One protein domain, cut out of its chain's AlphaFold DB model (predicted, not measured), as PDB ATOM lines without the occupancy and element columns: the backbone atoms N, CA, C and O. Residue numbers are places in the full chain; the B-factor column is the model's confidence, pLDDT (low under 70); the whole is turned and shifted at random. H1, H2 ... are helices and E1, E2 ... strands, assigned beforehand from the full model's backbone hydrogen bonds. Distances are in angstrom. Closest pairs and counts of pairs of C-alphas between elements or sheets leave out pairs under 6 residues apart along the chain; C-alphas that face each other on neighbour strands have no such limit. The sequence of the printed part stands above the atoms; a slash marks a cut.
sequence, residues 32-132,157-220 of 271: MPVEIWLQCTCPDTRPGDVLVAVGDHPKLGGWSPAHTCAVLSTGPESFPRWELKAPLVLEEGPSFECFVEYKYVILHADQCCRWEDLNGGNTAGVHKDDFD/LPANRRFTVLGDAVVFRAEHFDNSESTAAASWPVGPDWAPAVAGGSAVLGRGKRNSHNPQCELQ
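Overview. This is residues 32 to 132 and 157 to 220 of the 271 residues of the protein "Hypothetical protein" of Alexandrium monilatum (UniProt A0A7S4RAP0). Little of this domain is regular structure, but its strands make a sandwich: E1, E3, E4, E8 and E9 face E2, E5, E6 and E7, strands crossed at 37 degrees. An unnamed tail, residues 190 to 220, follows. The printed part has 165 residues, 63 in named elements, mostly strand; H1 stands between E6 and E7. It is compact, radius of gyration of the C-alphas 16.4 A, spanning 47 by 35 by 31 A.

Along the chain. Find C-alpha 34 at (2.715, 33.049, -31.808); E1 runs to 41. Then come E2, 50 to 55; E3, 81 to 83; E4, 88 to 90; E5, 97 to 107, 31.4 A; E6, 113 to 115; H1, 128 to 131; E7, 161 to 166; E8, 169 to 176; E9, 179 to 189, ending at (2.364, 40.417, -25.908).

Arrangement. Beside E1, parallel E8 has N 37 and O 171 at 2.8 A. Beside E5, antiparallel E7 has N 100 and O 163 at 3.0 A. H1 is too short for O i to N i+4 pairs.

Size, cuts and confidence. Residues 133 to 156 are not printed; the gap is 18.9 A. The pLDDT is under 70 at 49 printed residues, among them residues 195 to 220.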
ATOM      1  N   MET A  32       7.821  36.954 -35.904       67.75
ATOM      2  CA  MET A  32       7.935  36.193 -34.681       67.75
ATOM      3  C   MET A  32       6.699  35.304 -34.558       67.75
ATOM      4  O   MET A  32       5.584  35.761 -34.806       67.75
ATOM      5  N   PRO A  33       6.869  34.021 -34.219       79.12
ATOM      6  CA  PRO A  33       5.731  33.136 -34.144       79.12
ATOM      7  C   PRO A  33       4.918  33.365 -32.870       79.12
ATOM      8  O   PRO A  33       5.455  33.692 -31.809       79.12
ATOM      9  N   VAL A  34       3.619  33.103 -32.963       87.50
ATOM     10  CA  VAL A  34       2.715  33.049 -31.808       87.50
ATOM     11  C   VAL A  34       2.898  31.701 -31.115       87.50
ATOM     12  O   VAL A  34       2.819  30.659 -31.765       87.50
ATOM     13  N   GLU A  35       3.102  31.697 -29.797       90.19
ATOM     14  CA  GLU A  35       3.144  30.464 -29.002       90.19
ATOM     15  C   GLU A  35       1.809  30.222 -28.308       90.19
ATOM     16  O   GLU A  35       1.344  31.066 -27.542       90.19
ATOM     17  N   ILE A  36       1.217  29.048 -28.503       91.62
ATOM     18  CA  ILE A  36      -0.030  28.650 -27.850       91.62
ATOM     19  C   ILE A  36       0.224  27.460 -26.934       91.62
ATOM     20  O   ILE A  36       0.748  26.424 -27.339       91.62
ATOM     21  N   TRP A  37      -0.218  27.601 -25.693       93.12
ATOM     22  CA  TRP A  37      -0.232  26.559 -24.683       93.12
ATOM     23  C   TRP A  37      -1.674  26.188 -24.365       93.12
ATOM     24  O   TRP A  37      -2.465  27.044 -23.964       93.12
ATOM     25  N   LEU A  38      -1.997  24.908 -24.528       94.94
ATOM     26  CA  LEU A  38      -3.318  24.366 -24.247       94.94
ATOM     27  C   LEU A  38      -3.240  23.400 -23.070       94.94
ATOM     28  O   LEU A  38      -2.357  22.538 -23.003       94.94
ATOM     29  N   GLN A  39      -4.202  23.545 -22.171       95.38
ATOM     30  CA  GLN A  39      -4.488  22.639 -21.081       95.38
ATOM     31  C   GLN A  39      -5.989  22.338 -21.097       95.38
ATOM     32  O   GLN A  39      -6.813  23.247 -21.179       95.38
ATOM     33  N   CYS A  40      -6.350  21.069 -20.971       96.00
ATOM     34  CA  CYS A  40      -7.735  20.628 -20.939       96.00
ATOM     35  C   CYS A  40      -7.950  19.649 -19.786       96.00
ATOM     36  O   CYS A  40      -7.172  18.717 -19.596       96.00
ATOM     37  N   THR A  41      -8.998  19.853 -18.999       96.06
ATOM     38  CA  THR A  41      -9.466  18.864 -18.025       96.06
ATOM     39  C   THR A  41     -10.471  17.952 -18.723       96.06
ATOM     40  O   THR A  41     -11.535  18.414 -19.133       96.06
ATOM     41  N   CYS A  42     -10.128  16.674 -18.877       97.25
ATOM     42  CA  CYS A  42     -10.919  15.692 -19.615       97.25
ATOM     43  C   CYS A  42     -10.932  14.345 -18.865       97.25
ATOM     44  O   CYS A  42     -10.002  13.544 -19.025       97.25
ATOM     45  N   PRO A  43     -11.951  14.094 -18.017       96.81
ATOM     46  CA  PRO A  43     -12.064  12.855 -17.243       96.81
ATOM     47  C   PRO A  43     -12.584  11.663 -18.059       96.81
ATOM     48  O   PRO A  43     -12.499  10.529 -17.600       96.81
ATOM     49  N   ASP A  44     -13.096  11.911 -19.263       96.69
ATOM     50  CA  ASP A  44     -13.811  10.919 -20.074       96.69
ATOM     51  C   ASP A  44     -12.897   9.978 -20.869       96.69
ATOM     52  O   ASP A  44     -13.364   9.043 -21.522       96.69
ATOM     53  N   THR A  45     -11.593  10.227 -20.817       97.56
ATOM     54  CA  THR A  45     -10.572   9.419 -21.485       97.56
ATOM     55  C   THR A  45     -10.289   8.128 -20.712       97.56
ATOM     56  O   THR A  45     -10.347   8.072 -19.484       97.56
ATOM     57  N   ARG A  46      -9.961   7.067 -21.447       96.94
ATOM     58  CA  ARG A  46      -9.564   5.747 -20.937       96.94
ATOM     59  C   ARG A  46      -8.085   5.480 -21.239       96.94
ATOM     60  O   ARG A  46      -7.509   6.127 -22.111       96.94
ATOM     61  N   PRO A  47      -7.437   4.514 -20.561       96.88
ATOM     62  CA  PRO A  47      -6.085   4.101 -20.928       96.88
ATOM     63  C   PRO A  47      -6.000   3.701 -22.409       96.88
ATOM     64  O   PRO A  47      -6.755   2.845 -22.862       96.88
ATOM     65  N   GLY A  48      -5.069   4.316 -23.141       96.44
ATOM     66  CA  GLY A  48      -4.913   4.148 -24.590       96.44
ATOM     67  C   GLY A  48      -5.550   5.261 -25.427       96.44
ATOM     68  O   GLY A  48      -5.162   5.415 -26.582       96.44
ATOM     69  N   ASP A  49      -6.451   6.063 -24.852       97.69
ATOM     70  CA  ASP A  49      -6.989   7.246 -25.520       97.69
ATOM     71  C   ASP A  49      -5.935   8.359 -25.612       97.69
ATOM     72  O   ASP A  49      -5.042   8.490 -24.767       97.69
ATOM     73  N   VAL A  50      -6.083   9.209 -26.625       97.56
ATOM     74  CA  VAL A  50      -5.256  10.397 -26.844       97.56
ATOM     75  C   VAL A  50      -6.161  11.615 -26.969       97.56
ATOM     76  O   VAL A  50      -7.095  11.615 -27.764       97.56
ATOM     77  N   LEU A  51      -5.876  12.677 -26.217       98.19
ATOM     78  CA  LEU A  51      -6.563  13.954 -26.376       98.19
ATOM     79  C   LEU A  51      -5.774  14.862 -27.321       98.19
ATOM     80  O   LEU A  51      -4.589  15.120 -27.102       98.19
ATOM     81  N   VAL A  52      -6.434  15.391 -28.344       98.25
ATOM     82  CA  VAL A  52      -5.838  16.333 -29.299       98.25
ATOM     83  C   VAL A  52      -6.678  17.603 -29.407       98.25
ATOM     84  O   VAL A  52      -7.872  17.589 -29.111       98.25
ATOM     85  N   ALA A  53      -6.063  18.705 -29.831       97.81
ATOM     86  CA  ALA A  53      -6.775  19.904 -30.270       97.81
ATOM     87  C   ALA A  53      -6.739  19.986 -31.800       97.81
ATOM     88  O   ALA A  53      -5.682  19.819 -32.406       97.81
ATOM     89  N   VAL A  54      -7.883  20.239 -32.425       97.38
ATOM     90  CA  VAL A  54      -8.058  20.252 -33.880       97.38
ATOM     91  C   VAL A  54      -8.787  21.526 -34.271       97.38
ATOM     92  O   VAL A  54      -9.740  21.908 -33.603       97.38
ATOM     93  N   GLY A  55      -8.351  22.200 -35.325       95.62
ATOM     94  CA  GLY A  55      -8.846  23.532 -35.651       95.62
ATOM     95  C   GLY A  55      -8.541  23.966 -37.070       95.62
ATOM     96  O   GLY A  55      -7.969  23.205 -37.848       95.62
ATOM     97  N   ASP A  56      -8.926  25.193 -37.395       94.56
ATOM     98  CA  ASP A  56      -8.818  25.771 -38.736       94.56
ATOM     99  C   ASP A  56      -7.369  25.997 -39.192       94.56
ATOM    100  O   ASP A  56      -7.050  25.846 -40.371       94.56
ATOM    101  N   HIS A  57      -6.469  26.309 -38.261       93.69
ATOM    102  CA  HIS A  57      -5.061  26.535 -38.560       93.69
ATOM    103  C   HIS A  57      -4.358  25.249 -39.062       93.69
ATOM    104  O   HIS A  57      -4.554  24.181 -38.475       93.69
ATOM    105  N   PRO A  58      -3.436  25.311 -40.050       93.81
ATOM    106  CA  PRO A  58      -2.734  24.127 -40.568       93.81
ATOM    107  C   PRO A  58      -2.005  23.294 -39.501       93.81
ATOM    108  O   PRO A  58      -2.079  22.071 -39.502       93.81
ATOM    109  N   LYS A  59      -1.351  23.943 -38.527       94.06
ATOM    110  CA  LYS A  59      -0.716  23.254 -37.377       94.06
ATOM    111  C   LYS A  59      -1.726  22.587 -36.420       94.06
ATOM    112  O   LYS A  59      -1.342  21.696 -35.665       94.06
ATOM    113  N   LEU A  60      -2.992  23.009 -36.450       95.94
ATOM    114  CA  LEU A  60      -4.121  22.366 -35.767       95.94
ATOM    115  C   LEU A  60      -4.836  21.339 -36.667       95.94
ATOM    116  O   LEU A  60      -5.881  20.815 -36.295       95.94
ATOM    117  N   GLY A  61      -4.278  21.027 -37.839       96.00
ATOM    118  CA  GLY A  61      -4.742  19.952 -38.710       96.00
ATOM    119  C   GLY A  61      -5.833  20.331 -39.707       96.00
ATOM    120  O   GLY A  61      -6.282  19.445 -40.428       96.00
ATOM    121  N   GLY A  62      -6.270  21.594 -39.778       95.12
ATOM    122  CA  GLY A  62      -7.305  22.021 -40.730       95.12
ATOM    123  C   GLY A  62      -8.602  21.220 -40.580       95.12
ATOM    124  O   GLY A  62      -9.102  20.661 -41.549       95.12
ATOM    125  N   TRP A  63      -9.092  21.097 -39.347       95.44
ATOM    126  CA  TRP A  63     -10.242  20.271 -38.958       95.44
ATOM    127  C   TRP A  63     -10.070  18.749 -39.144       95.44
ATOM    128  O   TRP A  63     -11.024  18.005 -38.932       95.44
ATOM    129  N   SER A  64      -8.856  18.259 -39.430       95.44
ATOM    130  CA  SER A  64      -8.527  16.824 -39.451       95.44
ATOM    131  C   SER A  64      -7.707  16.396 -38.223       95.44
ATOM    132  O   SER A  64      -6.548  16.809 -38.081       95.44
ATOM    133  N   PRO A  65      -8.234  15.507 -37.354       95.31
ATOM    134  CA  PRO A  65      -7.482  14.986 -36.212       95.31
ATOM    135  C   PRO A  65      -6.222  14.205 -36.603       95.31
ATOM    136  O   PRO A  65      -5.279  14.141 -35.822       95.31
ATOM    137  N   ALA A  66      -6.172  13.638 -37.813       94.25
ATOM    138  CA  ALA A  66      -4.999  12.914 -38.303       94.25
ATOM    139  C   ALA A  66      -3.818  13.841 -38.645       94.25
ATOM    140  O   ALA A  66      -2.683  13.376 -38.741       94.25
ATOM    141  N   HIS A  67      -4.073  15.138 -38.839       95.56
ATOM    142  CA  HIS A  67      -3.072  16.115 -39.278       95.56
ATOM    143  C   HIS A  67      -2.686  17.126 -38.192       95.56
ATOM    144  O   HIS A  67      -1.810  17.962 -38.417       95.56
ATOM    145  N   THR A  68      -3.327  17.087 -37.020       96.31
ATOM    146  CA  THR A  68      -3.001  18.033 -35.951       96.31
ATOM    147  C   THR A  68      -1.637  17.742 -35.331       96.31
ATOM    148  O   THR A  68      -1.275  16.598 -35.064       96.31
ATOM    149  N   CYS A  69      -0.885  18.805 -35.047       95.75
ATOM    150  CA  CYS A  69       0.336  18.731 -34.248       95.75
ATOM    151  C   CYS A  69       0.065  18.968 -32.750       95.75
ATOM    152  O   CYS A  69       0.963  18.791 -31.926       95.75
ATOM    153  N   ALA A  70      -1.147  19.389 -32.375       96.94
ATOM    154  CA  ALA A  70      -1.504  19.740 -31.004       96.94
ATOM    155  C   ALA A  70      -1.992  18.514 -30.215       96.94
ATOM    156  O   ALA A  70      -3.163  18.408 -29.848       96.94
ATOM    157  N   VAL A  71      -1.074  17.581 -29.955       97.81
ATOM    158  CA  VAL A  71      -1.326  16.385 -29.140       97.81
ATOM    159  C   VAL A  71      -1.076  16.699 -27.668       97.81
ATOM    160  O   VAL A  71       0.036  17.072 -27.281       97.81
ATOM    161  N   LEU A  72      -2.108  16.556 -26.837       98.00
ATOM    162  CA  LEU A  72      -2.004  16.764 -25.400       98.00
ATOM    163  C   LEU A  72      -1.605  15.455 -24.714       98.00
ATOM    164  O   LEU A  72      -1.882  14.352 -25.178       98.00
ATOM    165  N   SER A  73      -0.954  15.588 -23.567       96.81
ATOM    166  CA  SER A  73      -0.464  14.461 -22.777       96.81
ATOM    167  C   SER A  73      -0.897  14.584 -21.323       96.81
ATOM    168  O   SER A  73      -1.055  15.690 -20.799       96.81
ATOM    169  N   THR A  74      -1.034  13.443 -20.660       97.38
ATOM    170  CA  THR A  74      -1.292  13.346 -19.224       97.38
ATOM    171  C   THR A  74      -0.452  12.220 -18.613       97.38
ATOM    172  O   THR A  74       0.214  11.471 -19.325       97.38
ATOM    173  N   GLY A  75      -0.451  12.120 -17.289       94.56
ATOM    174  CA  GLY A  75       0.174  11.054 -16.519       94.56
ATOM    175  C   GLY A  75      -0.656  10.719 -15.274       94.56
ATOM    176  O   GLY A  75      -1.604  11.442 -14.968       94.56
ATOM    177  N   PRO A  76      -0.302   9.654 -14.532       96.00
ATOM    178  CA  PRO A  76      -1.095   9.173 -13.395       96.00
ATOM    179  C   PRO A  76      -1.368  10.242 -12.329       96.00
ATOM    180  O   PRO A  76      -2.481  10.345 -11.832       96.00
ATOM    181  N   GLU A  77      -0.370  11.079 -12.035       94.56
ATOM    182  CA  GLU A  77      -0.461  12.142 -11.021       94.56
ATOM    183  C   GLU A  77      -1.150  13.419 -11.527       94.56
ATOM    184  O   GLU A  77      -1.518  14.289 -10.739       94.56
ATOM    185  N   SER A  78      -1.281  13.582 -12.847       91.69
ATOM    186  CA  SER A  78      -1.864  14.783 -13.451       91.69
ATOM    187  C   SER A  78      -3.279  14.559 -13.971       91.69
ATOM    188  O   SER A  78      -4.019  15.528 -14.107       91.69
ATOM    189  N   PHE A  79      -3.677  13.319 -14.263       95.94
ATOM    190  CA  PHE A  79      -5.026  12.987 -14.715       95.94
ATOM    191  C   PHE A  79      -6.084  13.505 -13.715       95.94
ATOM    192  O   PHE A  79      -5.897  13.340 -12.508       95.94
ATOM    193  N   PRO A  80      -7.182  14.154 -14.164       97.25
ATOM    194  CA  PRO A  80      -7.712  14.247 -15.536       97.25
ATOM    195  C   PRO A  80      -7.211  15.447 -16.358       97.25
ATOM    196  O   PRO A  80      -7.857  15.870 -17.314       97.25
ATOM    197  N   ARG A  81      -6.084  16.052 -15.983       96.25
ATOM    198  CA  ARG A  81      -5.506  17.203 -16.680       96.25
ATOM    199  C   ARG A  81      -4.608  16.760 -17.823       96.25
ATOM    200  O   ARG A  81      -3.661  16.004 -17.615       96.25
ATOM    201  N   TRP A  82      -4.862  17.310 -18.996       97.75
ATOM    202  CA  TRP A  82      -4.098  17.123 -20.217       97.75
ATOM    203  C   TRP A  82      -3.446  18.443 -20.612       97.75
ATOM    204  O   TRP A  82      -4.053  19.501 -20.465       97.75
ATOM    205  N   GLU A  83      -2.217  18.397 -21.111       95.81
ATOM    206  CA  GLU A  83      -1.458  19.592 -21.487       95.81
ATOM    207  C   GLU A  83      -0.537  19.329 -22.682       95.81
ATOM    208  O   GLU A  83      -0.041  18.210 -22.877       95.81
ATOM    209  N   LEU A  84      -0.268  20.376 -23.463       95.25
ATOM    210  CA  LEU A  84       0.809  20.351 -24.449       95.25
ATOM    211  C   LEU A  84       2.173  20.297 -23.745       95.25
ATOM    212  O   LEU A  84       2.450  21.091 -22.848       95.25
ATOM    213  N   LYS A  85       3.063  19.394 -24.183       90.50
ATOM    214  CA  LYS A  85       4.449  19.340 -23.671       90.50
ATOM    215  C   LYS A  85       5.361  20.423 -24.243       90.50
ATOM    216  O   LYS A  85       6.396  20.722 -23.652       90.50
ATOM    217  N   ALA A  86       4.985  20.993 -25.379       89.06
ATOM    218  CA  ALA A  86       5.682  22.076 -26.051       89.06
ATOM    219  C   ALA A  86       4.646  23.059 -26.617       89.06
ATOM    220  O   ALA A  86       3.536  22.626 -26.939       89.06
ATOM    221  N   PRO A  87       4.976  24.354 -26.753       90.88
ATOM    222  CA  PRO A  87       4.044  25.305 -27.333       90.88
ATOM    223  C   PRO A  87       3.738  24.934 -28.780       90.88
ATOM    224  O   PRO A  87       4.631  24.544 -29.537       90.88
ATOM    225  N   LEU A  88       2.489  25.128 -29.182       92.31
ATOM    226  CA  LEU A  88       2.133  25.171 -30.589       92.31
ATOM    227  C   LEU A  88       2.596  26.517 -31.155       92.31
ATOM    228  O   LEU A  88       2.160  27.570 -30.699       92.31
ATOM    229  N   VAL A  89       3.498  26.471 -32.129       91.25
ATOM    230  CA  VAL A  89       4.122  27.652 -32.732       91.25
ATOM    231  C   VAL A  89       3.418  27.956 -34.056       91.25
ATOM    232  O   VAL A  89       3.478  27.146 -34.986       91.25
ATOM    233  N   LEU A  90       2.739  29.101 -34.143       89.19
ATOM    234  CA  LEU A  90       2.137  29.590 -35.385       89.19
ATOM    235  C   LEU A  90       3.145  30.514 -36.075       89.19
ATOM    236  O   LEU A  90       3.398  31.619 -35.604       89.19
ATOM    237  N   GLU A  91       3.772  30.020 -37.143       78.88
ATOM    238  CA  GLU A  91       4.861  30.702 -37.867       78.88
ATOM    239  C   GLU A  91       4.374  31.895 -38.702       78.88
ATOM    240  O   GLU A  91       5.118  32.846 -38.936       78.88
ATOM    241  N   GLU A  92       3.102  31.884 -39.092       69.62
ATOM    242  CA  GLU A  92       2.445  32.999 -39.761       69.62
ATOM    243  C   GLU A  92       1.922  33.965 -38.698       69.62
ATOM    244  O   GLU A  92       0.733  34.013 -38.391       69.62
ATOM    245  N   GLY A  93       2.841  34.715 -38.087       53.31
ATOM    246  CA  GLY A  93       2.472  35.877 -37.293       53.31
ATOM    247  C   GLY A  93       1.745  36.861 -38.212       53.31
ATOM    248  O   GLY A  93       2.367  37.391 -39.139       53.31
ATOM    249  N   PRO A  94       0.440  37.106 -38.038       50.69
ATOM    250  CA  PRO A  94      -0.234  38.109 -38.838       50.69
ATOM    251  C   PRO A  94       0.374  39.481 -38.517       50.69
ATOM    252  O   PRO A  94       0.580  39.846 -37.362       50.69
ATOM    253  N   SER A  95       0.554  40.323 -39.530       61.91
ATOM    254  CA  SER A  95       0.704  41.771 -39.327       61.91
ATOM    255  C   SER A  95      -0.573  42.422 -38.746       61.91
ATOM    256  O   SER A  95      -0.607  43.634 -38.536       61.91
ATOM    257  N   PHE A  96      -1.612  41.620 -38.466       63.66
ATOM    258  CA  PHE A  96      -2.968  41.992 -38.066       63.66
ATOM    259  C   PHE A  96      -3.547  41.035 -37.007       63.66
ATOM    260  O   PHE A  96      -2.885  40.138 -36.513       63.66
ATOM    261  N   GLU A  97      -4.799  41.241 -36.621       80.69
ATOM    262  CA  GLU A  97      -5.555  40.360 -35.728       80.69
ATOM    263  C   GLU A  97      -5.843  39.001 -36.403       80.69
ATOM    264  O   GLU A  97      -6.426  38.971 -37.487       80.69
ATOM    265  N   CYS A  98      -5.448  37.880 -35.784       84.44
ATOM    266  CA  CYS A  98      -5.800  36.526 -36.244       84.44
ATOM    267  C   CYS A  98      -6.778  35.875 -35.268       84.44
ATOM    268  O   CYS A  98      -6.628  35.975 -34.048       84.44
ATOM    269  N   PHE A  99      -7.780  35.195 -35.817       89.69
ATOM    270  CA  PHE A  99      -8.679  34.344 -35.057       89.69
ATOM    271  C   PHE A  99      -8.266  32.898 -35.259       89.69
ATOM    272  O   PHE A  99      -8.055  32.479 -36.392       89.69
ATOM    273  N   VAL A 100      -8.169  32.160 -34.160       92.38
ATOM    274  CA  VAL A 100      -7.935  30.718 -34.180       92.38
ATOM    275  C   VAL A 100      -9.194  30.048 -33.668       92.38
ATOM    276  O   VAL A 100      -9.662  30.377 -32.568       92.38
ATOM    277  N   GLU A 101      -9.731  29.122 -34.457       94.50
ATOM    278  CA  GLU A 101     -10.872  28.295 -34.083       94.50
ATOM    279  C   GLU A 101     -10.437  26.842 -33.914       94.50
ATOM    280  O   GLU A 101      -9.707  26.295 -34.736       94.50
ATOM    281  N   TYR A 102     -10.866  26.205 -32.827       96.75
ATOM    282  CA  TYR A 102     -10.500  24.822 -32.542       96.75
ATOM    283  C   TYR A 102     -11.523  24.103 -31.668       96.75
ATOM    284  O   TYR A 102     -12.438  24.704 -31.101       96.75
ATOM    285  N   LYS A 103     -11.332  22.791 -31.559       96.44
ATOM    286  CA  LYS A 103     -12.029  21.877 -30.669       96.44
ATOM    287  C   LYS A 103     -11.077  20.839 -30.090       96.44
ATOM    288  O   LYS A 103     -10.094  20.472 -30.731       96.44
ATOM    289  N   TYR A 104     -11.385  20.324 -28.907       97.62
ATOM    290  CA  TYR A 104     -10.769  19.100 -28.404       97.62
ATOM    291  C   TYR A 104     -11.436  17.858 -28.998       97.62
ATOM    292  O   TYR A 104     -12.649  17.818 -29.212       97.62
ATOM    293  N   VAL A 105     -10.626  16.831 -29.240       97.25
ATOM    294  CA  VAL A 105     -11.063  15.533 -29.755       97.25
ATOM    295  C   VAL A 105     -10.382  14.433 -28.953       97.25
ATOM    296  O   VAL A 105      -9.159  14.434 -28.806       97.25
ATOM    297  N   ILE A 106     -11.170  13.492 -28.439       97.75
ATOM    298  CA  ILE A 106     -10.664  12.241 -27.875       97.75
ATOM    299  C   ILE A 106     -10.508  11.254 -29.028       97.75
ATOM    300  O   ILE A 106     -11.477  10.953 -29.722       97.75
ATOM    301  N   LEU A 107      -9.295  10.759 -29.237       96.75
ATOM    302  CA  LEU A 107      -8.991   9.664 -30.148       96.75
ATOM    303  C   LEU A 107      -8.916   8.381 -29.331       96.75
ATOM    304  O   LEU A 107      -8.036   8.234 -28.483       96.75
ATOM    305  N   HIS A 108      -9.848   7.473 -29.576       96.69
ATOM    306  CA  HIS A 108      -9.901   6.194 -28.895       96.69
ATOM    307  C   HIS A 108      -8.922   5.190 -29.515       96.69
ATOM    308  O   HIS A 108      -8.530   5.296 -30.681       96.69
ATOM    309  N   ALA A 109      -8.528   4.184 -28.732       94.50
ATOM    310  CA  ALA A 109      -7.606   3.138 -29.184       94.50
ATOM    311  C   ALA A 109      -8.149   2.300 -30.365       94.50
ATOM    312  O   ALA A 109      -7.372   1.737 -31.134       94.50
ATOM    313  N   ASP A 110      -9.472   2.239 -30.530       93.00
ATOM    314  CA  ASP A 110     -10.172   1.593 -31.649       93.00
ATOM    315  C   ASP A 110     -10.227   2.464 -32.919       93.00
ATOM    316  O   ASP A 110     -10.873   2.102 -33.896       93.00
ATOM    317  N   GLN A 111      -9.520   3.598 -32.917       89.94
ATOM    318  CA  GLN A 111      -9.537   4.626 -33.952       89.94
ATOM    319  C   GLN A 111     -10.857   5.398 -34.081       89.94
ATOM    320  O   GLN A 111     -10.950   6.238 -34.971       89.94
ATOM    321  N   CYS A 112     -11.847   5.205 -33.208       92.38
ATOM    322  CA  CYS A 112     -12.989   6.113 -33.143       92.38
ATOM    323  C   CYS A 112     -12.553   7.476 -32.590       92.38
ATOM    324  O   CYS A 112     -11.551   7.592 -31.879       92.38
ATOM    325  N   CYS A 113     -13.313   8.527 -32.895       95.19
ATOM    326  CA  CYS A 113     -13.064   9.843 -32.320       95.19
ATOM    327  C   CYS A 113     -14.333  10.443 -31.719       95.19
ATOM    328  O   CYS A 113     -15.433  10.277 -32.241       95.19
ATOM    329  N   ARG A 114     -14.170  11.158 -30.606       94.75
ATOM    330  CA  ARG A 114     -15.231  11.936 -29.974       94.75
ATOM    331  C   ARG A 114     -14.824  13.397 -29.957       94.75
ATOM    332  O   ARG A 114     -13.883  13.780 -29.264       94.75
ATOM    333  N   TRP A 115     -15.538  14.202 -30.727       95.31
ATOM    334  CA  TRP A 115     -15.406  15.652 -30.705       95.31
ATOM    335  C   TRP A 115     -16.085  16.220 -29.472       95.31
ATOM    336  O   TRP A 115     -17.104  15.688 -29.033       95.31
ATOM    337  N   GLU A 116     -15.548  17.315 -28.947       94.38
ATOM    338  CA  GLU A 116     -16.244  18.019 -27.882       94.38
ATOM    339  C   GLU A 116     -17.549  18.669 -28.373       94.38
ATOM    340  O   GLU A 116     -17.625  19.238 -29.479       94.38
ATOM    341  N   ASP A 117     -18.559  18.638 -27.511       92.38
ATOM    342  CA  ASP A 117     -19.819  19.345 -27.671       92.38
ATOM    343  C   ASP A 117     -19.922  20.507 -26.682       92.38
ATOM    344  O   ASP A 117     -20.141  20.348 -25.486       92.38
ATOM    345  N   LEU A 118     -19.791  21.717 -27.216       89.44
ATOM    346  CA  LEU A 118     -19.890  22.957 -26.452       89.44
ATOM    347  C   LEU A 118     -21.329  23.455 -26.281       89.44
ATOM    348  O   LEU A 118     -21.551  24.414 -25.539       89.44
ATOM    349  N   ASN A 119     -22.292  22.830 -26.963       85.31
ATOM    350  CA  ASN A 119     -23.701  23.211 -26.921       85.31
ATOM    351  C   ASN A 119     -24.471  22.492 -25.800       85.31
ATOM    352  O   ASN A 119     -25.667  22.731 -25.640       85.31
ATOM    353  N   GLY A 120     -23.816  21.610 -25.033       71.38
ATOM    354  CA  GLY A 120     -24.452  20.844 -23.957       71.38
ATOM    355  C   GLY A 120     -25.482  19.819 -24.450       71.38
ATOM    356  O   GLY A 120     -26.311  19.355 -23.667       71.38
ATOM    357  N   GLY A 121     -25.457  19.482 -25.744       62.25
ATOM    358  CA  GLY A 121     -26.224  18.378 -26.300       62.25
ATOM    359  C   GLY A 121     -25.536  17.049 -25.989       62.25
ATOM    360  O   GLY A 121     -24.315  16.943 -25.974       62.25
ATOM    361  N   ASN A 122     -26.302  15.995 -25.723       52.53
ATOM    362  CA  ASN A 122     -25.728  14.651 -25.678       52.53
ATOM    363  C   ASN A 122     -25.295  14.260 -27.099       52.53
ATOM    364  O   ASN A 122     -26.137  13.874 -27.913       52.53
ATOM    365  N   THR A 123     -24.004  14.343 -27.409       54.38
ATOM    366  CA  THR A 123     -23.459  13.812 -28.663       54.38
ATOM    367  C   THR A 123     -23.278  12.299 -28.557       54.38
ATOM    368  O   THR A 123     -22.539  11.784 -27.720       54.38
ATOM    369  N   ALA A 124     -23.984  11.563 -29.416       50.56
ATOM    370  CA  ALA A 124     -23.680  10.166 -29.692       50.56
ATOM    371  C   ALA A 124     -22.347  10.093 -30.460       50.56
ATOM    372  O   ALA A 124     -22.095  10.928 -31.328       50.56
ATOM    373  N   GLY A 125     -21.485   9.128 -30.121       54.28
ATOM    374  CA  GLY A 125     -20.180   8.959 -30.764       54.28
ATOM    375  C   GLY A 125     -20.308   8.817 -32.282       54.28
ATOM    376  O   GLY A 125     -21.153   8.064 -32.762       54.28
ATOM    377  N   VAL A 126     -19.482   9.555 -33.024       55.94
ATOM    378  CA  VAL A 126     -19.431   9.501 -34.490       55.94
ATOM    379  C   VAL A 126     -18.313   8.542 -34.894       55.94
ATOM    380  O   VAL A 126     -17.214   8.597 -34.337       55.94
ATOM    381  N   HIS A 127     -18.586   7.632 -35.830       58.31
ATOM    382  CA  HIS A 127     -17.591   6.668 -36.288       58.31
ATOM    383  C   HIS A 127     -16.572   7.358 -37.209       58.31
ATOM    384  O   HIS A 127     -16.911   8.277 -37.950       58.31
ATOM    385  N   LYS A 128     -15.307   6.920 -37.181       51.19
ATOM    386  CA  LYS A 128     -14.225   7.519 -37.989       51.19
ATOM    387  C   LYS A 128     -14.498   7.453 -39.499       51.19
ATOM    388  O   LYS A 128     -14.086   8.354 -40.222       51.19
ATOM    389  N   ASP A 129     -15.235   6.440 -39.946       51.19
ATOM    390  CA  ASP A 129     -15.595   6.256 -41.358       51.19
ATOM    391  C   ASP A 129     -16.677   7.235 -41.853       51.19
ATOM    392  O   ASP A 129     -16.839   7.407 -43.057       51.19
ATOM    393  N   ASP A 130     -17.378   7.935 -40.952       53.56
ATOM    394  CA  ASP A 130     -18.362   8.960 -41.336       53.56
ATOM    395  C   ASP A 130     -17.698  10.304 -41.710       53.56
ATOM    396  O   ASP A 130     -18.356  11.210 -42.224       53.56
ATOM    397  N   PHE A 131     -16.388  10.449 -41.467       52.56
ATOM    398  CA  PHE A 131     -15.622  11.682 -41.690       52.56
ATOM    399  C   PHE A 131     -14.797  11.704 -42.985       52.56
ATOM    400  O   PHE A 131     -14.044  12.652 -43.198       52.56
ATOM    401  N   ASP A 132     -15.016  10.759 -43.907       45.22
ATOM    402  CA  ASP A 132     -14.593  10.927 -45.313       45.22
ATOM    403  C   ASP A 132     -15.444  11.993 -46.050       45.22
ATOM    404  O   ASP A 132     -15.294  12.243 -47.248       45.22
ATOM    405  N   LEU A 157     -24.951  25.191 -36.016       58.06
ATOM    406  CA  LEU A 157     -23.540  24.875 -36.173       58.06
ATOM    407  C   LEU A 157     -22.940  24.612 -34.786       58.06
ATOM    408  O   LEU A 157     -23.182  25.392 -33.860       58.06
ATOM    409  N   PRO A 158     -22.195  23.509 -34.614       66.56
ATOM    410  CA  PRO A 158     -21.579  23.202 -33.337       66.56
ATOM    411  C   PRO A 158     -20.642  24.349 -32.951       66.56
ATOM    412  O   PRO A 158     -19.810  24.765 -33.757       66.56
ATOM    413  N   ALA A 159     -20.788  24.886 -31.737       87.31
ATOM    414  CA  ALA A 159     -19.929  25.971 -31.290       87.31
ATOM    415  C   ALA A 159     -18.468  25.496 -31.260       87.31
ATOM    416  O   ALA A 159     -18.173  24.399 -30.776       87.31
ATOM    417  N   ASN A 160     -17.568  26.324 -31.792       92.25
ATOM    418  CA  ASN A 160     -16.121  26.123 -31.759       92.25
ATOM    419  C   ASN A 160     -15.507  26.978 -30.652       92.25
ATOM    420  O   ASN A 160     -15.991  28.076 -30.356       92.25
ATOM    421  N   ARG A 161     -14.394  26.518 -30.073       93.50
ATOM    422  CA  ARG A 161     -13.564  27.386 -29.236       93.50
ATOM    423  C   ARG A 161     -12.895  28.402 -30.139       93.50
ATOM    424  O   ARG A 161     -12.393  28.052 -31.202       93.50
ATOM    425  N   ARG A 162     -12.869  29.660 -29.705       92.88
ATOM    426  CA  ARG A 162     -12.235  30.748 -30.447       92.88
ATOM    427  C   ARG A 162     -11.415  31.627 -29.525       92.88
ATOM    428  O   ARG A 162     -11.803  31.910 -28.386       92.88
ATOM    429  N   PHE A 163     -10.288  32.101 -30.034       90.56
ATOM    430  CA  PHE A 163      -9.568  33.217 -29.440       90.56
ATOM    431  C   PHE A 163      -8.945  34.096 -30.507       90.56
ATOM    432  O   PHE A 163      -8.731  33.689 -31.646       90.56
ATOM    433  N   THR A 164      -8.674  35.323 -30.091       89.75
ATOM    434  CA  THR A 164      -7.999  36.322 -30.897       89.75
ATOM    435  C   THR A 164      -6.547  36.417 -30.466       89.75
ATOM    436  O   THR A 164      -6.252  36.537 -29.273       89.75
ATOM    437  N   VAL A 165      -5.652  36.429 -31.445       86.12
ATOM    438  CA  VAL A 165      -4.244  36.754 -31.268       86.12
ATOM    439  C   VAL A 165      -3.977  38.136 -31.854       86.12
ATOM    440  O   VAL A 165      -4.341  38.421 -32.994       86.12
ATOM    441  N   LEU A 166      -3.353  39.002 -31.053       83.00
ATOM    442  CA  LEU A 166      -2.974  40.357 -31.444       83.00
ATOM    443  C   LEU A 166      -1.449  40.462 -31.486       83.00
ATOM    444  O   LEU A 166      -0.818  40.576 -30.435       83.00
ATOM    445  N   GLY A 167      -0.890  40.448 -32.697       84.44
ATOM    446  CA  GLY A 167       0.552  40.514 -32.930       84.44
ATOM    447  C   GLY A 167       1.319  39.353 -32.294       84.44
ATOM    448  O   GLY A 167       0.784  38.258 -32.114       84.44
ATOM    449  N   ASP A 168       2.572  39.617 -31.931       84.38
ATOM    450  CA  ASP A 168       3.453  38.632 -31.312       84.38
ATOM    451  C   ASP A 168       3.015  38.388 -29.865       84.38
ATOM    452  O   ASP A 168       3.078  39.282 -29.011       84.38
ATOM    453  N   ALA A 169       2.562  37.171 -29.570       85.50
ATOM    454  CA  ALA A 169       2.042  36.845 -28.253       85.50
ATOM    455  C   ALA A 169       2.313  35.401 -27.837       85.50
ATOM    456  O   ALA A 169       2.413  34.480 -28.649       85.50
ATOM    457  N   VAL A 170       2.350  35.218 -26.521       86.06
ATOM    458  CA  VAL A 170       2.213  33.916 -25.878       86.06
ATOM    459  C   VAL A 170       0.792  33.813 -25.353       86.06
ATOM    460  O   VAL A 170       0.354  34.653 -24.565       86.06
ATOM    461  N   VAL A 171       0.074  32.781 -25.772       88.81
ATOM    462  CA  VAL A 171      -1.305  32.507 -25.383       88.81
ATOM    463  C   VAL A 171      -1.339  31.248 -24.532       88.81
ATOM    464  O   VAL A 171      -0.739  30.233 -24.872       88.81
ATOM    465  N   PHE A 172      -2.066  31.305 -23.424       88.94
ATOM    466  CA  PHE A 172      -2.359  30.160 -22.578       88.94
ATOM    467  C   PHE A 172      -3.870  29.986 -22.429       88.94
ATOM    468  O   PHE A 172      -4.589  30.948 -22.140       88.94
ATOM    469  N   ARG A 173      -4.344  28.752 -22.599       91.31
ATOM    470  CA  ARG A 173      -5.743  28.355 -22.426       91.31
ATOM    471  C   ARG A 173      -5.807  27.144 -21.501       91.31
ATOM    472  O   ARG A 173      -5.174  26.132 -21.779       91.31
ATOM    473  N   ALA A 174      -6.587  27.248 -20.431       90.50
ATOM    474  CA  ALA A 174      -6.981  26.136 -19.578       90.50
ATOM    475  C   ALA A 174      -8.501  25.982 -19.623       90.50
ATOM    476  O   ALA A 174      -9.237  26.908 -19.282       90.50
ATOM    477  N   GLU A 175      -8.962  24.825 -20.078       93.12
ATOM    478  CA  GLU A 175     -10.360  24.580 -20.432       93.12
ATOM    479  C   GLU A 175     -10.850  23.238 -19.877       93.12
ATOM    480  O   GLU A 175     -10.072  22.441 -19.348       93.12
ATOM    481  N   HIS A 176     -12.155  22.992 -19.973       94.06
ATOM    482  CA  HIS A 176     -12.772  21.704 -19.659       94.06
ATOM    483  C   HIS A 176     -13.442  21.142 -20.906       94.06
ATOM    484  O   HIS A 176     -14.141  21.875 -21.607       94.06
ATOM    485  N   PHE A 177     -13.233  19.852 -21.161       95.56
ATOM    486  CA  PHE A 177     -13.873  19.143 -22.267       95.56
ATOM    487  C   PHE A 177     -15.405  19.236 -22.133       95.56
ATOM    488  O   PHE A 177     -15.918  19.143 -21.019       95.56
ATOM    489  N   ASP A 178     -16.115  19.479 -23.239       93.56
ATOM    490  CA  ASP A 178     -17.582  19.670 -23.300       93.56
ATOM    491  C   ASP A 178     -18.145  20.839 -22.467       93.56
ATOM    492  O   ASP A 178     -19.350  20.947 -22.247       93.56
ATOM    493  N   ASN A 179     -17.293  21.755 -21.997       90.62
ATOM    494  CA  ASN A 179     -17.730  22.916 -21.229       90.62
ATOM    495  C   ASN A 179     -17.171  24.211 -21.832       90.62
ATOM    496  O   ASN A 179     -15.964  24.482 -21.809       90.62
ATOM    497  N   SER A 180     -18.080  25.019 -22.378       86.94
ATOM    498  CA  SER A 180     -17.783  26.316 -22.989       86.94
ATOM    499  C   SER A 180     -17.558  27.427 -21.958       86.94
ATOM    500  O   SER A 180     -16.756  28.332 -22.196       86.94
ATOM    501  N   GLU A 181     -18.196  27.344 -20.790       79.75
ATOM    502  CA  GLU A 181     -18.135  28.369 -19.741       79.75
ATOM    503  C   GLU A 181     -16.840  28.296 -18.920       79.75
ATOM    504  O   GLU A 181     -16.322  29.314 -18.453       79.75
ATOM    505  N   SER A 182     -16.272  27.098 -18.767       66.88
ATOM    506  CA  SER A 182     -15.071  26.877 -17.960       66.88
ATOM    507  C   SER A 182     -13.797  27.098 -18.772       66.88
ATOM    508  O   SER A 182     -13.079  26.162 -19.131       66.88
ATOM    509  N   THR A 183     -13.526  28.371 -19.063       76.69
ATOM    510  CA  THR A 183     -12.317  28.808 -19.765       76.69
ATOM    511  C   THR A 183     -11.518  29.781 -18.906       76.69
ATOM    512  O   THR A 183     -11.998  30.845 -18.513       76.69
ATOM    513  N   ALA A 184     -10.255  29.456 -18.661       75.12
ATOM    514  CA  ALA A 184      -9.257  30.398 -18.190       75.12
ATOM    515  C   ALA A 184      -8.270  30.683 -19.318       75.12
ATOM    516  O   ALA A 184      -7.518  29.812 -19.750       75.12
ATOM    517  N   ALA A 185      -8.280  31.921 -19.801       82.31
ATOM    518  CA  ALA A 185      -7.407  32.366 -20.872       82.31
ATOM    519  C   ALA A 185      -6.490  33.485 -20.382       82.31
ATOM    520  O   ALA A 185      -6.905  34.383 -19.646       82.31
ATOM    521  N   ALA A 186      -5.246  33.447 -20.834       80.62
ATOM    522  CA  ALA A 186      -4.294  34.524 -20.656       80.62
ATOM    523  C   ALA A 186      -3.493  34.712 -21.945       80.62
ATOM    524  O   ALA A 186      -3.225  33.760 -22.673       80.62
ATOM    525  N   SER A 187      -3.138  35.957 -22.239       82.06
ATOM    526  CA  SER A 187      -2.302  36.303 -23.381       82.06
ATOM    527  C   SER A 187      -1.331  37.395 -22.964       82.06
ATOM    528  O   SER A 187      -1.703  38.332 -22.247       82.06
ATOM    529  N   TRP A 188      -0.082  37.254 -23.390       83.06
ATOM    530  CA  TRP A 188       0.983  38.202 -23.116       83.06
ATOM    531  C   TRP A 188       1.619  38.629 -24.434       83.06
ATOM    532  O   TRP A 188       2.154  37.766 -25.132       83.06
ATOM    533  N   PRO A 189       1.602  39.931 -24.772       80.31
ATOM    534  CA  PRO A 189       2.364  40.417 -25.908       80.31
ATOM    535  C   PRO A 189       3.853  40.251 -25.607       80.31
ATOM    536  O   PRO A 189       4.298  40.482 -24.473       80.31
ATOM    537  N   VAL A 190       4.616  39.864 -26.620       77.50
ATOM    538  CA  VAL A 190       6.063  39.693 -26.516       77.50
ATOM    539  C   VAL A 190       6.790  40.671 -27.431       77.50
ATOM    540  O   VAL A 190       6.232  41.179 -28.398       77.50
ATOM    541  N   GLY A 191       8.024  41.014 -27.059       71.38
ATOM    542  CA  GLY A 191       8.868  41.886 -27.871       71.38
ATOM    543  C   GLY A 191       9.392  41.180 -29.128       71.38
ATOM    544  O   GLY A 191       9.435  39.950 -29.167       71.38
ATOM    545  N   PRO A 192       9.874  41.942 -30.126       69.25
ATOM    546  CA  PRO A 192      10.443  41.392 -31.364       69.25
ATOM    547  C   PRO A 192      11.722  40.567 -31.138       69.25
ATOM    548  O   PRO A 192      12.208  39.895 -32.039       69.25
ATOM    549  N   ASP A 193      12.298  40.631 -29.941       66.62
ATOM    550  CA  ASP A 193      13.459  39.869 -29.493       66.62
ATOM    551  C   ASP A 193      13.088  38.646 -28.629       66.62
ATOM    552  O   ASP A 193      13.948  38.058 -27.959       66.62
ATOM    553  N   TRP A 194      11.811  38.243 -28.640       71.88
ATOM    554  CA  TRP A 194      11.326  37.050 -27.950       71.88
ATOM    555  C   TRP A 194      11.888  35.769 -28.559       71.88
ATOM    556  O   TRP A 194      11.350  35.190 -29.488       71.88
ATOM    557  N   ALA A 195      12.970  35.263 -27.996       65.81
ATOM    558  CA  ALA A 195      13.604  34.057 -28.499       65.81
ATOM    559  C   ALA A 195      13.528  32.952 -27.431       65.81
ATOM    560  O   ALA A 195      14.460  32.798 -26.640       65.81
ATOM    561  N   PRO A 196      12.442  32.153 -27.368       60.03
ATOM    562  CA  PRO A 196      12.235  31.151 -26.310       60.03
ATOM    563  C   PRO A 196      13.299  30.043 -26.321       60.03
ATOM    564  O   PRO A 196      13.542  29.381 -25.303       60.03
ATOM    565  N   ALA A 197      13.934  29.837 -27.475       55.03
ATOM    566  CA  ALA A 197      15.017  28.889 -27.682       55.03
ATOM    567  C   ALA A 197      16.409  29.481 -27.399       55.03
ATOM    568  O   ALA A 197      17.348  28.717 -27.186       55.03
ATOM    569  N   VAL A 198      16.556  30.809 -27.353       54.22
ATOM    570  CA  VAL A 198      17.856  31.477 -27.227       54.22
ATOM    571  C   VAL A 198      18.053  31.945 -25.789       54.22
ATOM    572  O   VAL A 198      17.340  32.817 -25.290       54.22
ATOM    573  N   ALA A 199      19.056  31.387 -25.111       42.25
ATOM    574  CA  ALA A 199      19.542  31.948 -23.852       42.25
ATOM    575  C   ALA A 199      20.052  33.368 -24.133       42.25
ATOM    576  O   ALA A 199      21.006  33.522 -24.889       42.25
ATOM    577  N   GLY A 200      19.398  34.404 -23.607       40.59
ATOM    578  CA  GLY A 200      19.684  35.761 -24.081       40.59
ATOM    579  C   GLY A 200      18.455  36.595 -24.419       40.59
ATOM    580  O   GLY A 200      18.452  37.799 -24.158       40.59
ATOM    581  N   GLY A 201      17.429  35.962 -24.996       45.84
ATOM    582  CA  GLY A 201      16.247  36.656 -25.508       45.84
ATOM    583  C   GLY A 201      15.495  37.401 -24.408       45.84
ATOM    584  O   GLY A 201      15.395  36.913 -23.277       45.84
ATOM    585  N   SER A 202      14.965  38.583 -24.728       44.53
ATOM    586  CA  SER A 202      14.165  39.355 -23.780       44.53
ATOM    587  C   SER A 202      12.990  38.518 -23.287       44.53
ATOM    588  O   SER A 202      12.196  37.972 -24.051       44.53
ATOM    589  N   ALA A 203      12.905  38.380 -21.966       48.47
ATOM    590  CA  ALA A 203      11.791  37.736 -21.284       48.47
ATOM    591  C   ALA A 203      10.722  38.753 -20.866       48.47
ATOM    592  O   ALA A 203       9.891  38.443 -20.010       48.47
ATOM    593  N   VAL A 204      10.767  39.973 -21.414       48.81
ATOM    594  CA  VAL A 204       9.816  41.023 -21.063       48.81
ATOM    595  C   VAL A 204       8.464  40.655 -21.661       48.81
ATOM    596  O   VAL A 204       8.141  40.996 -22.794       48.81
ATOM    597  N   LEU A 205       7.664  39.946 -20.868       53.44
ATOM    598  CA  LEU A 205       6.224  39.891 -21.061       53.44
ATOM    599  C   LEU A 205       5.727  41.331 -20.916       53.44
ATOM    600  O   LEU A 205       5.952  41.967 -19.879       53.44
ATOM    601  N   GLY A 206       5.097  41.875 -21.958       50.38
ATOM    602  CA  GLY A 206       4.508  43.205 -21.869       50.38
ATOM    603  C   GLY A 206       3.474  43.270 -20.738       50.38
ATOM    604  O   GLY A 206       2.998  42.244 -20.243       50.38
ATOM    605  N   ARG A 207       3.092  44.486 -20.317       47.66
ATOM    606  CA  ARG A 207       1.950  44.683 -19.404       47.66
ATOM    607  C   ARG A 207       0.658  44.269 -20.124       47.66
ATOM    608  O   ARG A 207      -0.059  45.114 -20.648       47.66
ATOM    609  N   GLY A 208       0.393  42.969 -20.201       47.53
ATOM    610  CA  GLY A 208      -0.829  42.425 -20.777       47.53
ATOM    611  C   GLY A 208      -2.043  42.853 -19.955       47.53
ATOM    612  O   GLY A 208      -1.965  42.987 -18.729       47.53
ATOM    613  N   LYS A 209      -3.181  43.067 -20.623       45.50
ATOM    614  CA  LYS A 209      -4.467  43.186 -19.930       45.50
ATOM    615  C   LYS A 209      -4.743  41.848 -19.242       45.50
ATOM    616  O   LYS A 209      -4.850  40.819 -19.904       45.50
ATOM    617  N   ARG A 210      -4.842  41.853 -17.908       45.12
ATOM    618  CA  ARG A 210      -5.386  40.716 -17.155       45.12
ATOM    619  C   ARG A 210      -6.837  40.529 -17.592       45.12
ATOM    620  O   ARG A 210      -7.697  41.273 -17.142       45.12
ATOM    621  N   ASN A 211      -7.095  39.530 -18.426       41.72
ATOM    622  CA  ASN A 211      -8.455  39.081 -18.730       41.72
ATOM    623  C   ASN A 211      -8.837  37.824 -17.925       41.72
ATOM    624  O   ASN A 211      -9.769  37.113 -18.288       41.72
ATOM    625  N   SER A 212      -8.139  37.525 -16.823       44.59
ATOM    626  CA  SER A 212      -8.501  36.408 -15.947       44.59
ATOM    627  C   SER A 212      -9.649  36.826 -15.021       44.59
ATOM    628  O   SER A 212      -9.418  37.297 -13.909       44.59
ATOM    629  N   HIS A 213     -10.888  36.672 -15.484       43.47
ATOM    630  CA  HIS A 213     -12.086  36.807 -14.643       43.47
ATOM    631  C   HIS A 213     -12.412  35.538 -13.836       43.47
ATOM    632  O   HIS A 213     -13.385  35.537 -13.088       43.47
ATOM    633  N   ASN A 214     -11.615  34.470 -13.950       43.59
ATOM    634  CA  ASN A 214     -11.859  33.221 -13.235       43.59
ATOM    635  C   ASN A 214     -11.006  33.134 -11.948       43.59
ATOM    636  O   ASN A 214      -9.798  32.919 -12.055       43.59
ATOM    637  N   PRO A 215     -11.592  33.261 -10.740       50.03
ATOM    638  CA  PRO A 215     -10.863  33.154  -9.474       50.03
ATOM    639  C   PRO A 215     -10.354  31.733  -9.181       50.03
ATOM    640  O   PRO A 215      -9.361  31.578  -8.477       50.03
ATOM    641  N   GLN A 216     -10.972  30.688  -9.749       43.31
ATOM    642  CA  GLN A 216     -10.473  29.305  -9.636       43.31
ATOM    643  C   GLN A 216      -9.222  29.073 -10.490       43.31
ATOM    644  O   GLN A 216      -8.426  28.174 -10.222       43.31
ATOM    645  N   CYS A 217      -9.032  29.920 -11.500       42.69
ATOM    646  CA  CYS A 217      -7.808  30.041 -12.267       42.69
ATOM    647  C   CYS A 217      -7.169  31.405 -12.017       42.69
ATOM    648  O   CYS A 217      -6.693  32.049 -12.958       42.69
ATOM    649  N   GLU A 218      -7.065  31.817 -10.745       46.12
ATOM    650  CA  GLU A 218      -5.849  32.504 -10.324       46.12
ATOM    651  C   GLU A 218      -4.694  31.560 -10.660       46.12
ATOM    652  O   GLU A 218      -4.205  30.788  -9.835       46.12
ATOM    653  N   LEU A 219      -4.284  31.586 -11.931       48.78
ATOM    654  CA  LEU A 219      -2.980  31.171 -12.376       48.78
ATOM    655  C   LEU A 219      -2.076  32.014 -11.504       48.78
ATOM    656  O   LEU A 219      -1.878  33.206 -11.761       48.78
ATOM    657  N   GLN A 220      -1.660  31.416 -10.384       48.56
ATOM    658  CA  GLN A 220      -0.797  32.050  -9.412       48.56
ATOM    659  C   GLN A 220       0.291  32.728 -10.229       48.56
ATOM    660  O   GLN A 220       0.725  32.176 -11.235       48.56
TER     661      GLN A 220